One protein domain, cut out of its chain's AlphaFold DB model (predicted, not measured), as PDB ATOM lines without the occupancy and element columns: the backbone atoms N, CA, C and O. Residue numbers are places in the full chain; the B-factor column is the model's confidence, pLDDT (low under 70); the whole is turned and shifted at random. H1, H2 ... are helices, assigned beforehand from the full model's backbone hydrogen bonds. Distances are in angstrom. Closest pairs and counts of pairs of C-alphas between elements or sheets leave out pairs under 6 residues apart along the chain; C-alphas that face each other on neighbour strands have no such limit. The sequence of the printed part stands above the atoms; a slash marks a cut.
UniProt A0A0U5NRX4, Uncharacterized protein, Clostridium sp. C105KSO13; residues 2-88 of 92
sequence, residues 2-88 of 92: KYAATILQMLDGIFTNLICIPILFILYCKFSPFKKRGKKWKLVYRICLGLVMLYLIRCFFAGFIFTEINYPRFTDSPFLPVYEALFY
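What this domain is: This is residues 2 to 88 of the 92 residues of an uncharacterized protein of Clostridium sp. C105KSO13 (UniProt A0A0U5NRX4). A long helix, H3, is crossed by H2, while H1 spreads away from H3 in a loose V with H5 across its open end. Short H4 lies beyond. The printed part has 87 residues and five named helices, H1 to H5 in chain order; it is all helix, loose, with a radius of gyration of the C-alphas of 16.9 A, and spans 51 by 29 by 20 A.

Where its parts are: H3, residues 39 to 64, is 36.9 A long, from (46.381, -9.416, -47.112) to (51.351, -42.645, -31.770). H2 is residues 20 to 31, H1 2 to 18, 24.2 A long, H4 71 to 74 and H5 80 to 87.

How they stand to each other: H3 touches H2 with residues 45 to 52 alone, C-alphas 22 and 48 closest at 4.8 A, a steep tilt of 56 degrees, opposite ways. H1 touches H5 with residues 5 to 12 alone, C-alphas 5 and 85 closest at 5.1 A. H3 and H4 are apart. Every O i to N i+4 pair is within hydrogen-bond range in H1, H2, H3 and H5; H4 is too short for one.

The domain as a whole: C-alphas 36 and 72 are farthest apart, 51.6 A. The printed part has no cut and no long link. Residues 2 to 5, 33 to 37 and 62 to 88 have pLDDT under 70.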
ATOM      1  N   LYS A   2      27.115 -37.945 -23.683       58.91
ATOM      2  CA  LYS A   2      26.853 -38.590 -24.992       58.91
ATOM      3  C   LYS A   2      26.618 -37.613 -26.161       58.91
ATOM      4  O   LYS A   2      27.275 -37.740 -27.181       58.91
ATOM      5  N   TYR A   3      25.787 -36.584 -25.984       68.44
ATOM      6  CA  TYR A   3      25.536 -35.583 -27.036       68.44
ATOM      7  C   TYR A   3      26.790 -34.809 -27.470       68.44
ATOM      8  O   TYR A   3      26.980 -34.563 -28.656       68.44
ATOM      9  N   ALA A   4      27.668 -34.457 -26.524       67.94
ATOM     10  CA  ALA A   4      28.914 -33.759 -26.830       67.94
ATOM     11  C   ALA A   4      29.879 -34.660 -27.616       67.94
ATOM     12  O   ALA A   4      30.487 -34.203 -28.578       67.94
ATOM     13  N   ALA A   5      29.956 -35.945 -27.259       68.31
ATOM     14  CA  ALA A   5      30.747 -36.936 -27.986       68.31
ATOM     15  C   ALA A   5      30.256 -37.120 -29.433       68.31
ATOM     16  O   ALA A   5      31.056 -37.073 -30.362       68.31
ATOM     17  N   THR A   6      28.941 -37.236 -29.645       73.81
ATOM     18  CA  THR A   6      28.360 -37.371 -30.991       73.81
ATOM     19  C   THR A   6      28.605 -36.131 -31.854       73.81
ATOM     20  O   THR A   6      28.952 -36.251 -33.026       73.81
ATOM     21  N   ILE A   7      28.478 -34.929 -31.280       76.25
ATOM     22  CA  ILE A   7      28.766 -33.673 -31.988       76.25
ATOM     23  C   ILE A   7      30.250 -33.588 -32.362       76.25
ATOM     24  O   ILE A   7      30.575 -33.187 -33.478       76.25
ATOM     25  N   LEU A   8      31.151 -33.992 -31.461       76.00
ATOM     26  CA  LEU A   8      32.590 -34.020 -31.722       76.00
ATOM     27  C   LEU A   8      32.953 -35.017 -32.826       76.00
ATOM     28  O   LEU A   8      33.718 -34.661 -33.716       76.00
ATOM     29  N   GLN A   9      32.370 -36.216 -32.823       73.50
ATOM     30  CA  GLN A   9      32.564 -37.204 -33.891       73.50
ATOM     31  C   GLN A   9      32.039 -36.707 -35.236       73.50
ATOM     32  O   GLN A   9      32.696 -36.881 -36.259       73.50
ATOM     33  N   MET A  10      30.876 -36.052 -35.246       77.25
ATOM     34  CA  MET A  10      30.318 -35.469 -36.463       77.25
ATOM     35  C   MET A  10      31.218 -34.354 -37.008       77.25
ATOM     36  O   MET A  10      31.536 -34.345 -38.197       77.25
ATOM     37  N   LEU A  11      31.663 -33.436 -36.145       78.50
ATOM     38  CA  LEU A  11      32.597 -32.368 -36.506       78.50
ATOM     39  C   LEU A  11      33.912 -32.924 -37.039       78.50
ATOM     40  O   LEU A  11      34.427 -32.430 -38.036       78.50
ATOM     41  N   ASP A  12      34.432 -33.959 -36.396       77.75
ATOM     42  CA  ASP A  12      35.684 -34.581 -36.779       77.75
ATOM     43  C   ASP A  12      35.581 -35.361 -38.097       77.75
ATOM     44  O   ASP A  12      36.470 -35.275 -38.946       77.75
ATOM     45  N   GLY A  13      34.452 -36.032 -38.332       77.88
ATOM     46  CA  GLY A  13      34.137 -36.655 -39.614       77.88
ATOM     47  C   GLY A  13      34.025 -35.625 -40.740       77.88
ATOM     48  O   GLY A  13      34.585 -35.823 -41.820       77.88
ATOM     49  N   ILE A  14      33.363 -34.492 -40.494       81.06
ATOM     50  CA  ILE A  14      33.286 -33.381 -41.454       81.06
ATOM     51  C   ILE A  14      34.680 -32.799 -41.708       81.06
ATOM     52  O   ILE A  14      35.060 -32.596 -42.859       81.06
ATOM     53  N   PHE A  15      35.463 -32.566 -40.655       78.38
ATOM     54  CA  PHE A  15      36.812 -32.013 -40.747       78.38
ATOM     55  C   PHE A  15      37.745 -32.919 -41.555       78.38
ATOM     56  O   PHE A  15      38.433 -32.444 -42.456       78.38
ATOM     57  N   THR A  16      37.706 -34.225 -41.292       78.50
ATOM     58  CA  THR A  16      38.506 -35.230 -41.999       78.50
ATOM     59  C   THR A  16      38.109 -35.335 -43.470       78.50
ATOM     60  O   THR A  16      38.977 -35.364 -44.336       78.50
ATOM     61  N   ASN A  17      36.811 -35.306 -43.788       81.75
ATOM     62  CA  ASN A  17      36.352 -35.347 -45.180       81.75
ATOM     63  C   ASN A  17      36.654 -34.049 -45.946       81.75
ATOM     64  O   ASN A  17      36.942 -34.078 -47.143       81.75
ATOM     65  N   LEU A  18      36.612 -32.896 -45.271       83.56
ATOM     66  CA  LEU A  18      36.832 -31.593 -45.898       83.56
ATOM     67  C   LEU A  18      38.298 -31.141 -45.892       83.56
ATOM     68  O   LEU A  18      38.595 -30.142 -46.547       83.56
ATOM     69  N   ILE A  19      39.227 -31.855 -45.238       85.88
ATOM     70  CA  ILE A  19      40.657 -31.486 -45.183       85.88
ATOM     71  C   ILE A  19      41.319 -31.448 -46.567       85.88
ATOM     72  O   ILE A  19      42.284 -30.710 -46.790       85.88
ATOM     73  N   CYS A  20      40.756 -32.166 -47.540       82.25
ATOM     74  CA  CYS A  20      41.179 -32.102 -48.934       82.25
ATOM     75  C   CYS A  20      41.109 -30.675 -49.499       82.25
ATOM     76  O   CYS A  20      41.985 -30.282 -50.262       82.25
ATOM     77  N   ILE A  21      40.127 -29.863 -49.093       86.75
ATOM     78  CA  ILE A  21      39.948 -28.489 -49.585       86.75
ATOM     79  C   ILE A  21      41.139 -27.586 -49.207       86.75
ATOM     80  O   ILE A  21      41.743 -27.011 -50.116       86.75
ATOM     81  N   PRO A  22      41.537 -27.443 -47.923       86.38
ATOM     82  CA  PRO A  22      42.707 -26.649 -47.561       86.38
ATOM     83  C   PRO A  22      44.017 -27.221 -48.121       86.38
ATOM     84  O   PRO A  22      44.887 -26.434 -48.492       86.38
ATOM     85  N   ILE A  23      44.159 -28.546 -48.261       86.50
ATOM     86  CA  ILE A  23      45.339 -29.167 -48.893       86.50
ATOM     87  C   ILE A  23      45.437 -28.774 -50.373       86.50
ATOM     88  O   ILE A  23      46.461 -28.240 -50.805       86.50
ATOM     89  N   LEU A  24      44.362 -28.976 -51.142       87.38
ATOM     90  CA  LEU A  24      44.284 -28.597 -52.555       87.38
ATOM     91  C   LEU A  24      44.474 -27.094 -52.734       87.38
ATOM     92  O   LEU A  24      45.156 -26.664 -53.661       87.38
ATOM     93  N   PHE A  25      43.937 -26.291 -51.816       86.06
ATOM     94  CA  PHE A  25      44.148 -24.855 -51.811       86.06
ATOM     95  C   PHE A  25      45.626 -24.499 -51.637       86.06
ATOM     96  O   PHE A  25      46.140 -23.705 -52.418       86.06
ATOM     97  N   ILE A  26      46.337 -25.085 -50.669       86.12
ATOM     98  CA  ILE A  26      47.780 -24.854 -50.462       86.12
ATOM     99  C   ILE A  26      48.589 -25.299 -51.686       86.12
ATOM    100  O   ILE A  26      49.485 -24.574 -52.119       86.12
ATOM    101  N   LEU A  27      48.260 -26.448 -52.277       86.00
ATOM    102  CA  LEU A  27      48.891 -26.948 -53.503       86.00
ATOM    103  C   LEU A  27      48.667 -25.998 -54.681       86.00
ATOM    104  O   LEU A  27      49.631 -25.574 -55.317       86.00
ATOM    105  N   TYR A  28      47.424 -25.573 -54.909       85.25
ATOM    106  CA  TYR A  28      47.093 -24.531 -55.880       85.25
ATOM    107  C   TYR A  28      47.879 -23.247 -55.599       85.25
ATOM    108  O   TYR A  28      48.371 -22.588 -56.519       85.25
ATOM    109  N   CYS A  29      48.057 -22.912 -54.316       79.44
ATOM    110  CA  CYS A  29      48.842 -21.760 -53.920       79.44
ATOM    111  C   CYS A  29      50.333 -21.883 -54.257       79.44
ATOM    112  O   CYS A  29      50.979 -20.884 -54.552       79.44
ATOM    113  N   LYS A  30      50.878 -23.097 -54.201       81.88
ATOM    114  CA  LYS A  30      52.289 -23.384 -54.458       81.88
ATOM    115  C   LYS A  30      52.622 -23.388 -55.951       81.88
ATOM    116  O   LYS A  30      53.708 -22.954 -56.321       81.88
ATOM    117  N   PHE A  31      51.704 -23.866 -56.792       80.00
ATOM    118  CA  PHE A  31      51.919 -23.985 -58.240       80.00
ATOM    119  C   PHE A  31      51.583 -22.722 -59.036       80.00
ATOM    120  O   PHE A  31      52.099 -22.535 -60.135       80.00
ATOM    121  N   SER A  32      50.741 -21.833 -58.509       73.19
ATOM    122  CA  SER A  32      50.479 -20.550 -59.157       73.19
ATOM    123  C   SER A  32      51.520 -19.512 -58.700       73.19
ATOM    124  O   SER A  32      51.794 -19.404 -57.505       73.19
ATOM    125  N   PRO A  33      52.133 -18.723 -59.601       59.81
ATOM    126  CA  PRO A  33      53.048 -17.657 -59.215       59.81
ATOM    127  C   PRO A  33      52.255 -16.494 -58.600       59.81
ATOM    128  O   PRO A  33      51.571 -15.725 -59.273       59.81
ATOM    129  N   PHE A  34      52.346 -16.367 -57.276       61.16
ATOM    130  CA  PHE A  34      51.540 -15.492 -56.411       61.16
ATOM    131  C   PHE A  34      51.906 -14.009 -56.471       61.16
ATOM    132  O   PHE A  34      52.030 -13.333 -55.448       61.16
ATOM    133  N   LYS A  35      52.079 -13.458 -57.670       53.75
ATOM    134  CA  LYS A  35      52.757 -12.168 -57.828       53.75
ATOM    135  C   LYS A  35      52.034 -10.969 -57.185       53.75
ATOM    136  O   LYS A  35      52.690  -9.961 -56.965       53.75
ATOM    137  N   LYS A  36      50.745 -11.057 -56.803       57.31
ATOM    138  CA  LYS A  36      50.014  -9.991 -56.067       57.31
ATOM    139  C   LYS A  36      48.853 -10.496 -55.183       57.31
ATOM    140  O   LYS A  36      47.729 -10.012 -55.292       57.31
ATOM    141  N   ARG A  37      49.062 -11.468 -54.287       66.56
ATOM    142  CA  ARG A  37      47.992 -11.854 -53.338       66.56
ATOM    143  C   ARG A  37      47.893 -10.872 -52.159       66.56
ATOM    144  O   ARG A  37      48.822 -10.735 -51.364       66.56
ATOM    145  N   GLY A  38      46.748 -10.192 -52.052       76.12
ATOM    146  CA  GLY A  38      46.442  -9.230 -50.984       76.12
ATOM    147  C   GLY A  38      46.388  -9.850 -49.577       76.12
ATOM    148  O   GLY A  38      46.373 -11.071 -49.413       76.12
ATOM    149  N   LYS A  39      46.322  -9.005 -48.536       81.25
ATOM    150  CA  LYS A  39      46.381  -9.416 -47.112       81.25
ATOM    151  C   LYS A  39      45.376 -10.524 -46.743       81.25
ATOM    152  O   LYS A  39      45.731 -11.437 -46.001       81.25
ATOM    153  N   LYS A  40      44.164 -10.488 -47.314       82.38
ATOM    154  CA  LYS A  40      43.101 -11.490 -47.096       82.38
ATOM    155  C   LYS A  40      43.525 -12.896 -47.533       82.38
ATOM    156  O   LYS A  40      43.373 -13.851 -46.786       82.38
ATOM    157  N   TRP A  41      44.157 -13.016 -48.697       82.06
ATOM    158  CA  TRP A  41      44.613 -14.303 -49.220       82.06
ATOM    159  C   TRP A  41      45.756 -14.915 -48.406       82.06
ATOM    160  O   TRP A  41      45.819 -16.132 -48.258       82.06
ATOM    161  N   LYS A  42      46.643 -14.080 -47.846       83.38
ATOM    162  CA  LYS A  42      47.689 -14.534 -46.915       83.38
ATOM    163  C   LYS A  42      47.105 -15.023 -45.588       83.38
ATOM    164  O   LYS A  42      47.679 -15.909 -44.964       83.38
ATOM    165  N   LEU A  43      45.993 -14.442 -45.133       87.56
ATOM    166  CA  LEU A  43      45.276 -14.926 -43.953       87.56
ATOM    167  C   LEU A  43      44.627 -16.284 -44.233       87.56
ATOM    168  O   LEU A  43      44.869 -17.217 -43.480       87.56
ATOM    169  N   VAL A  44      43.900 -16.419 -45.347       86.62
ATOM    170  CA  VAL A  44      43.282 -17.695 -45.751       86.62
ATOM    171  C   VAL A  44      44.334 -18.792 -45.905       86.62
ATOM    172  O   VAL A  44      44.160 -19.869 -45.356       86.62
ATOM    173  N   TYR A  45      45.470 -18.504 -46.551       86.38
ATOM    174  CA  TYR A  45      46.577 -19.462 -46.646       86.38
ATOM    175  C   TYR A  45      47.086 -19.911 -45.268       86.38
ATOM    176  O   TYR A  45      47.281 -21.102 -45.049       86.38
ATOM    177  N   ARG A  46      47.265 -18.976 -44.323       87.06
ATOM    178  CA  ARG A  46      47.679 -19.302 -42.948       87.06
ATOM    179  C   ARG A  46      46.638 -20.144 -42.211       87.06
ATOM    180  O   ARG A  46      47.025 -21.077 -41.518       87.06
ATOM    181  N   ILE A  47      45.351 -19.849 -42.389       88.94
ATOM    182  CA  ILE A  47      44.260 -20.648 -41.819       88.94
ATOM    183  C   ILE A  47      44.287 -22.061 -42.410       88.94
ATOM    184  O   ILE A  47      44.320 -23.023 -41.653       88.94
ATOM    185  N   CYS A  48      44.364 -22.204 -43.738       88.25
ATOM    186  CA  CYS A  48      44.466 -23.509 -44.394       88.25
ATOM    187  C   CYS A  48      45.680 -24.300 -43.901       88.25
ATOM    188  O   CYS A  48      45.550 -25.482 -43.602       88.25
ATOM    189  N   LEU A  49      46.840 -23.651 -43.768       87.06
ATOM    190  CA  LEU A  49      48.041 -24.291 -43.241       87.06
ATOM    191  C   LEU A  49      47.823 -24.774 -41.803       87.06
ATOM    192  O   LEU A  49      48.149 -25.914 -41.495       87.06
ATOM    193  N   GLY A  50      47.222 -23.944 -40.946       88.88
ATOM    194  CA  GLY A  50      46.879 -24.318 -39.575       88.88
ATOM    195  C   GLY A  50      45.935 -25.521 -39.505       88.88
ATOM    196  O   GLY A  50      46.181 -26.434 -38.723       88.88
ATOM    197  N   LEU A  51      44.909 -25.568 -40.362       87.12
ATOM    198  CA  LEU A  51      43.978 -26.701 -40.439       87.12
ATOM    199  C   LEU A  51      44.700 -27.992 -40.854       87.12
ATOM    200  O   LEU A  51      44.487 -29.033 -40.241       87.12
ATOM    201  N   VAL A  52      45.600 -27.927 -41.840       87.31
ATOM    202  CA  VAL A  52      46.397 -29.094 -42.264       87.31
ATOM    203  C   VAL A  52      47.347 -29.557 -41.161       87.31
ATOM    204  O   VAL A  52      47.441 -30.754 -40.909       87.31
ATOM    205  N   MET A  53      48.011 -28.636 -40.458       86.81
ATOM    206  CA  MET A  53      48.870 -28.994 -39.324       86.81
ATOM    207  C   MET A  53      48.067 -29.641 -38.191       86.81
ATOM    208  O   MET A  53      48.502 -30.649 -37.644       86.81
ATOM    209  N   LEU A  54      46.879 -29.116 -37.877       85.44
ATOM    210  CA  LEU A  54      45.982 -29.704 -36.881       85.44
ATOM    211  C   LEU A  54      45.561 -31.129 -37.270       85.44
ATOM    212  O   LEU A  54      45.551 -32.018 -36.424       85.44
ATOM    213  N   TYR A  55      45.278 -31.363 -38.554       84.00
ATOM    214  CA  TYR A  55      44.978 -32.696 -39.071       84.00
ATOM    215  C   TYR A  55      46.170 -33.656 -38.951       84.00
ATOM    216  O   TYR A  55      46.007 -34.778 -38.482       84.00
ATOM    217  N   LEU A  56      47.382 -33.215 -39.295       83.56
ATOM    218  CA  LEU A  56      48.589 -34.031 -39.129       83.56
ATOM    219  C   LEU A  56      48.852 -34.375 -37.661       83.56
ATOM    220  O   LEU A  56      49.195 -35.513 -37.355       83.56
ATOM    221  N   ILE A  57      48.643 -33.419 -36.754       82.06
ATOM    222  CA  ILE A  57      48.717 -33.641 -35.308       82.06
ATOM    223  C   ILE A  57      47.673 -34.679 -34.875       82.06
ATOM    224  O   ILE A  57      48.003 -35.594 -34.124       82.06
ATOM    225  N   ARG A  58      46.438 -34.599 -35.386       79.69
ATOM    226  CA  ARG A  58      45.401 -35.610 -35.142       79.69
ATOM    227  C   ARG A  58      45.837 -36.999 -35.626       79.69
ATOM    228  O   ARG A  58      45.725 -37.957 -34.867       79.69
ATOM    229  N   CYS A  59      46.364 -37.114 -36.846       78.50
ATOM    230  CA  CYS A  59      46.888 -38.376 -37.383       78.50
ATOM    231  C   CYS A  59      48.055 -38.914 -36.548       78.50
ATOM    232  O   CYS A  59      48.124 -40.113 -36.294       78.50
ATOM    233  N   PHE A  60      48.949 -38.032 -36.096       78.62
ATOM    234  CA  PHE A  60      50.050 -38.398 -35.215       78.62
ATOM    235  C   PHE A  60      49.529 -38.933 -33.884       78.62
ATOM    236  O   PHE A  60      49.963 -39.990 -33.454       78.62
ATOM    237  N   PHE A  61      48.554 -38.275 -33.258       72.81
ATOM    238  CA  PHE A  61      47.949 -38.776 -32.027       72.81
ATOM    239  C   PHE A  61      47.233 -40.115 -32.228       72.81
ATOM    240  O   PHE A  61      47.463 -41.031 -31.443       72.81
ATOM    241  N   ALA A  62      46.461 -40.272 -33.305       69.88
ATOM    242  CA  ALA A  62      45.837 -41.547 -33.660       69.88
ATOM    243  C   ALA A  62      46.870 -42.677 -33.843       69.88
ATOM    244  O   ALA A  62      46.662 -43.780 -33.351       69.88
ATOM    245  N   GLY A  63      47.998 -42.404 -34.508       66.69
ATOM    246  CA  GLY A  63      49.036 -43.406 -34.771       66.69
ATOM    247  C   GLY A  63      50.041 -43.631 -33.633       66.69
ATOM    248  O   GLY A  63      50.621 -44.707 -33.544       66.69
ATOM    249  N   PHE A  64      50.274 -42.637 -32.771       65.62
ATOM    250  CA  PHE A  64      51.351 -42.645 -31.770       65.62
ATOM    251  C   PHE A  64      50.853 -42.777 -30.324       65.62
ATOM    252  O   PHE A  64      51.486 -43.473 -29.531       65.62
ATOM    253  N   ILE A  65      49.740 -42.130 -29.958       57.84
ATOM    254  CA  ILE A  65      49.183 -42.190 -28.590       57.84
ATOM    255  C   ILE A  65      48.274 -43.410 -28.403       57.84
ATOM    256  O   ILE A  65      48.271 -43.998 -27.325       57.84
ATOM    257  N   PHE A  66      47.562 -43.828 -29.451       54.38
ATOM    258  CA  PHE A  66      46.551 -44.891 -29.386       54.38
ATOM    259  C   PHE A  66      47.019 -46.243 -29.950       54.38
ATOM    260  O   PHE A  66      46.219 -47.070 -30.374       54.38
ATOM    261  N   THR A  67      48.328 -46.499 -29.933       55.97
ATOM    262  CA  THR A  67      48.857 -47.866 -30.053       55.97
ATOM    263  C   THR A  67      48.705 -48.589 -28.714       55.97
ATOM    264  O   THR A  67      48.878 -47.967 -27.663       55.97
ATOM    265  N   GLU A  68      48.413 -49.898 -28.727       55.00
ATOM    266  CA  GLU A  68      48.172 -50.715 -27.513       55.00
ATOM    267  C   GLU A  68      49.273 -50.571 -26.445       55.00
ATOM    268  O   GLU A  68      49.023 -50.700 -25.251       55.00
ATOM    269  N   ILE A  69      50.489 -50.236 -26.877       56.66
ATOM    270  CA  ILE A  69      51.673 -50.049 -26.033       56.66
ATOM    271  C   ILE A  69      51.622 -48.731 -25.236       56.66
ATOM    272  O   ILE A  69      52.110 -48.667 -24.108       56.66
ATOM    273  N   ASN A  70      51.042 -47.669 -25.805       59.72
ATOM    274  CA  ASN A  70      51.038 -46.321 -25.228       59.72
ATOM    275  C   ASN A  70      49.714 -45.953 -24.548       59.72
ATOM    276  O   ASN A  70      49.716 -45.104 -23.659       59.72
ATOM    277  N   TYR A  71      48.613 -46.625 -24.896       61.28
ATOM    278  CA  TYR A  71      47.287 -46.406 -24.310       61.28
ATOM    279  C   TYR A  71      47.267 -46.385 -22.764       61.28
ATOM    280  O   TYR A  71      46.681 -45.449 -22.210       61.28
ATOM    281  N   PRO A  72      47.958 -47.304 -22.044       63.22
ATOM    282  CA  PRO A  72      47.960 -47.332 -20.577       63.22
ATOM    283  C   PRO A  72      48.667 -46.130 -19.931       63.22
ATOM    284  O   PRO A  72      48.423 -45.808 -18.777       63.22
ATOM    285  N   ARG A  73      49.579 -45.462 -20.653       63.56
ATOM    286  CA  ARG A  73      50.335 -44.304 -20.133       63.56
ATOM    287  C   ARG A  73      49.560 -42.997 -20.203       63.56
ATOM    288  O   ARG A  73      49.924 -42.040 -19.528       63.56
ATOM    289  N   PHE A  74      48.533 -42.940 -21.043       59.69
ATOM    290  CA  PHE A  74      47.725 -41.741 -21.239       59.69
ATOM    291  C   PHE A  74      46.363 -41.829 -20.537       59.69
ATOM    292  O   PHE A  74      45.648 -40.829 -20.510       59.69
ATOM    293  N   THR A  75      46.040 -42.978 -19.925       60.31
ATOM    294  CA  THR A  75      44.775 -43.259 -19.219       60.31
ATOM    295  C   THR A  75      44.599 -42.458 -17.925       60.31
ATOM    296  O   THR A  75      43.473 -42.180 -17.528       60.31
ATOM    297  N   ASP A  76      45.700 -41.986 -17.332       61.91
ATOM    298  CA  ASP A  76      45.701 -41.167 -16.110       61.91
ATOM    299  C   ASP A  76      45.493 -39.658 -16.373       61.91
ATOM    300  O   ASP A  76      45.534 -38.835 -15.457       61.91
ATOM    301  N   SER A  77      45.289 -39.258 -17.633       63.91
ATOM    302  CA  SER A  77      45.108 -37.855 -18.014       63.91
ATOM    303  C   SER A  77      43.652 -37.397 -17.838       63.91
ATOM    304  O   SER A  77      42.742 -38.038 -18.364       63.91
ATOM    305  N   PRO A  78      43.388 -36.225 -17.226       63.25
ATOM    306  CA  PRO A  78      42.031 -35.691 -17.051       63.25
ATOM    307  C   PRO A  78      41.304 -35.369 -18.372       63.25
ATOM    308  O   PRO A  78      40.108 -35.086 -18.374       63.25
ATOM    309  N   PHE A  79      42.005 -35.413 -19.506       60.97
ATOM    310  CA  PHE A  79      41.452 -35.149 -20.836       60.97
ATOM    311  C   PHE A  79      40.933 -36.407 -21.558       60.97
ATOM    312  O   PHE A  79      40.411 -36.298 -22.671       60.97
ATOM    313  N   LEU A  80      41.023 -37.587 -20.930       66.81
ATOM    314  CA  LEU A  80      40.602 -38.871 -21.499       66.81
ATOM    315  C   LEU A  80      39.216 -38.890 -22.170       66.81
ATOM    316  O   LEU A  80      39.132 -39.371 -23.300       66.81
ATOM    317  N   PRO A  81      38.143 -38.338 -21.563       64.88
ATOM    318  CA  PRO A  81      36.796 -38.519 -22.102       64.88
ATOM    319  C   PRO A  81      36.577 -37.809 -23.445       64.88
ATOM    320  O   PRO A  81      35.726 -38.216 -24.234       64.88
ATOM    321  N   VAL A  82      37.339 -36.748 -23.725       65.50
ATOM    322  CA  VAL A  82      37.282 -36.041 -25.013       65.50
ATOM    323  C   VAL A  82      38.021 -36.838 -26.083       65.50
ATOM    324  O   VAL A  82      37.530 -36.970 -27.203       65.50
ATOM    325  N   TYR A  83      39.176 -37.405 -25.739       66.00
ATOM    326  CA  TYR A  83      39.968 -38.203 -26.665       66.00
ATOM    327  C   TYR A  83      39.299 -39.537 -27.011       66.00
ATOM    328  O   TYR A  83      39.229 -39.898 -28.182       66.00
ATOM    329  N   GLU A  84      38.742 -40.235 -26.028       65.31
ATOM    330  CA  GLU A  84      38.023 -41.492 -26.245       65.31
ATOM    331  C   GLU A  84      36.811 -41.286 -27.168       65.31
ATOM    332  O   GLU A  84      36.643 -42.009 -28.147       65.31
ATOM    333  N   ALA A  85      36.050 -40.206 -26.967       66.94
ATOM    334  CA  ALA A  85      34.956 -39.831 -27.860       66.94
ATOM    335  C   ALA A  85      35.415 -39.528 -29.298       66.94
ATOM    336  O   ALA A  85      34.674 -39.793 -30.242       66.94
ATOM    337  N   LEU A  86      36.614 -38.974 -29.485       65.00
ATOM    338  CA  LEU A  86      37.152 -38.595 -30.796       65.00
ATOM    339  C   LEU A  86      37.812 -39.749 -31.558       65.00
ATOM    340  O   LEU A  86      37.921 -39.651 -32.780       65.00
ATOM    341  N   PHE A  87      38.278 -40.795 -30.871       65.19
ATOM    342  CA  PHE A  87      39.083 -41.867 -31.472       65.19
ATOM    343  C   PHE A  87      38.492 -43.281 -31.292       65.19
ATOM    344  O   PHE A  87      38.806 -44.153 -32.097       65.19
ATOM    345  N   TYR A  88      37.598 -43.507 -30.319       61.62
ATOM    346  CA  TYR A  88      36.978 -44.808 -30.011       61.62
ATOM    347  C   TYR A  88      35.453 -44.699 -29.789       61.62
ATOM    348  O   TYR A  88      34.960 -44.854 -28.673       61.62
TER     349      TYR A  88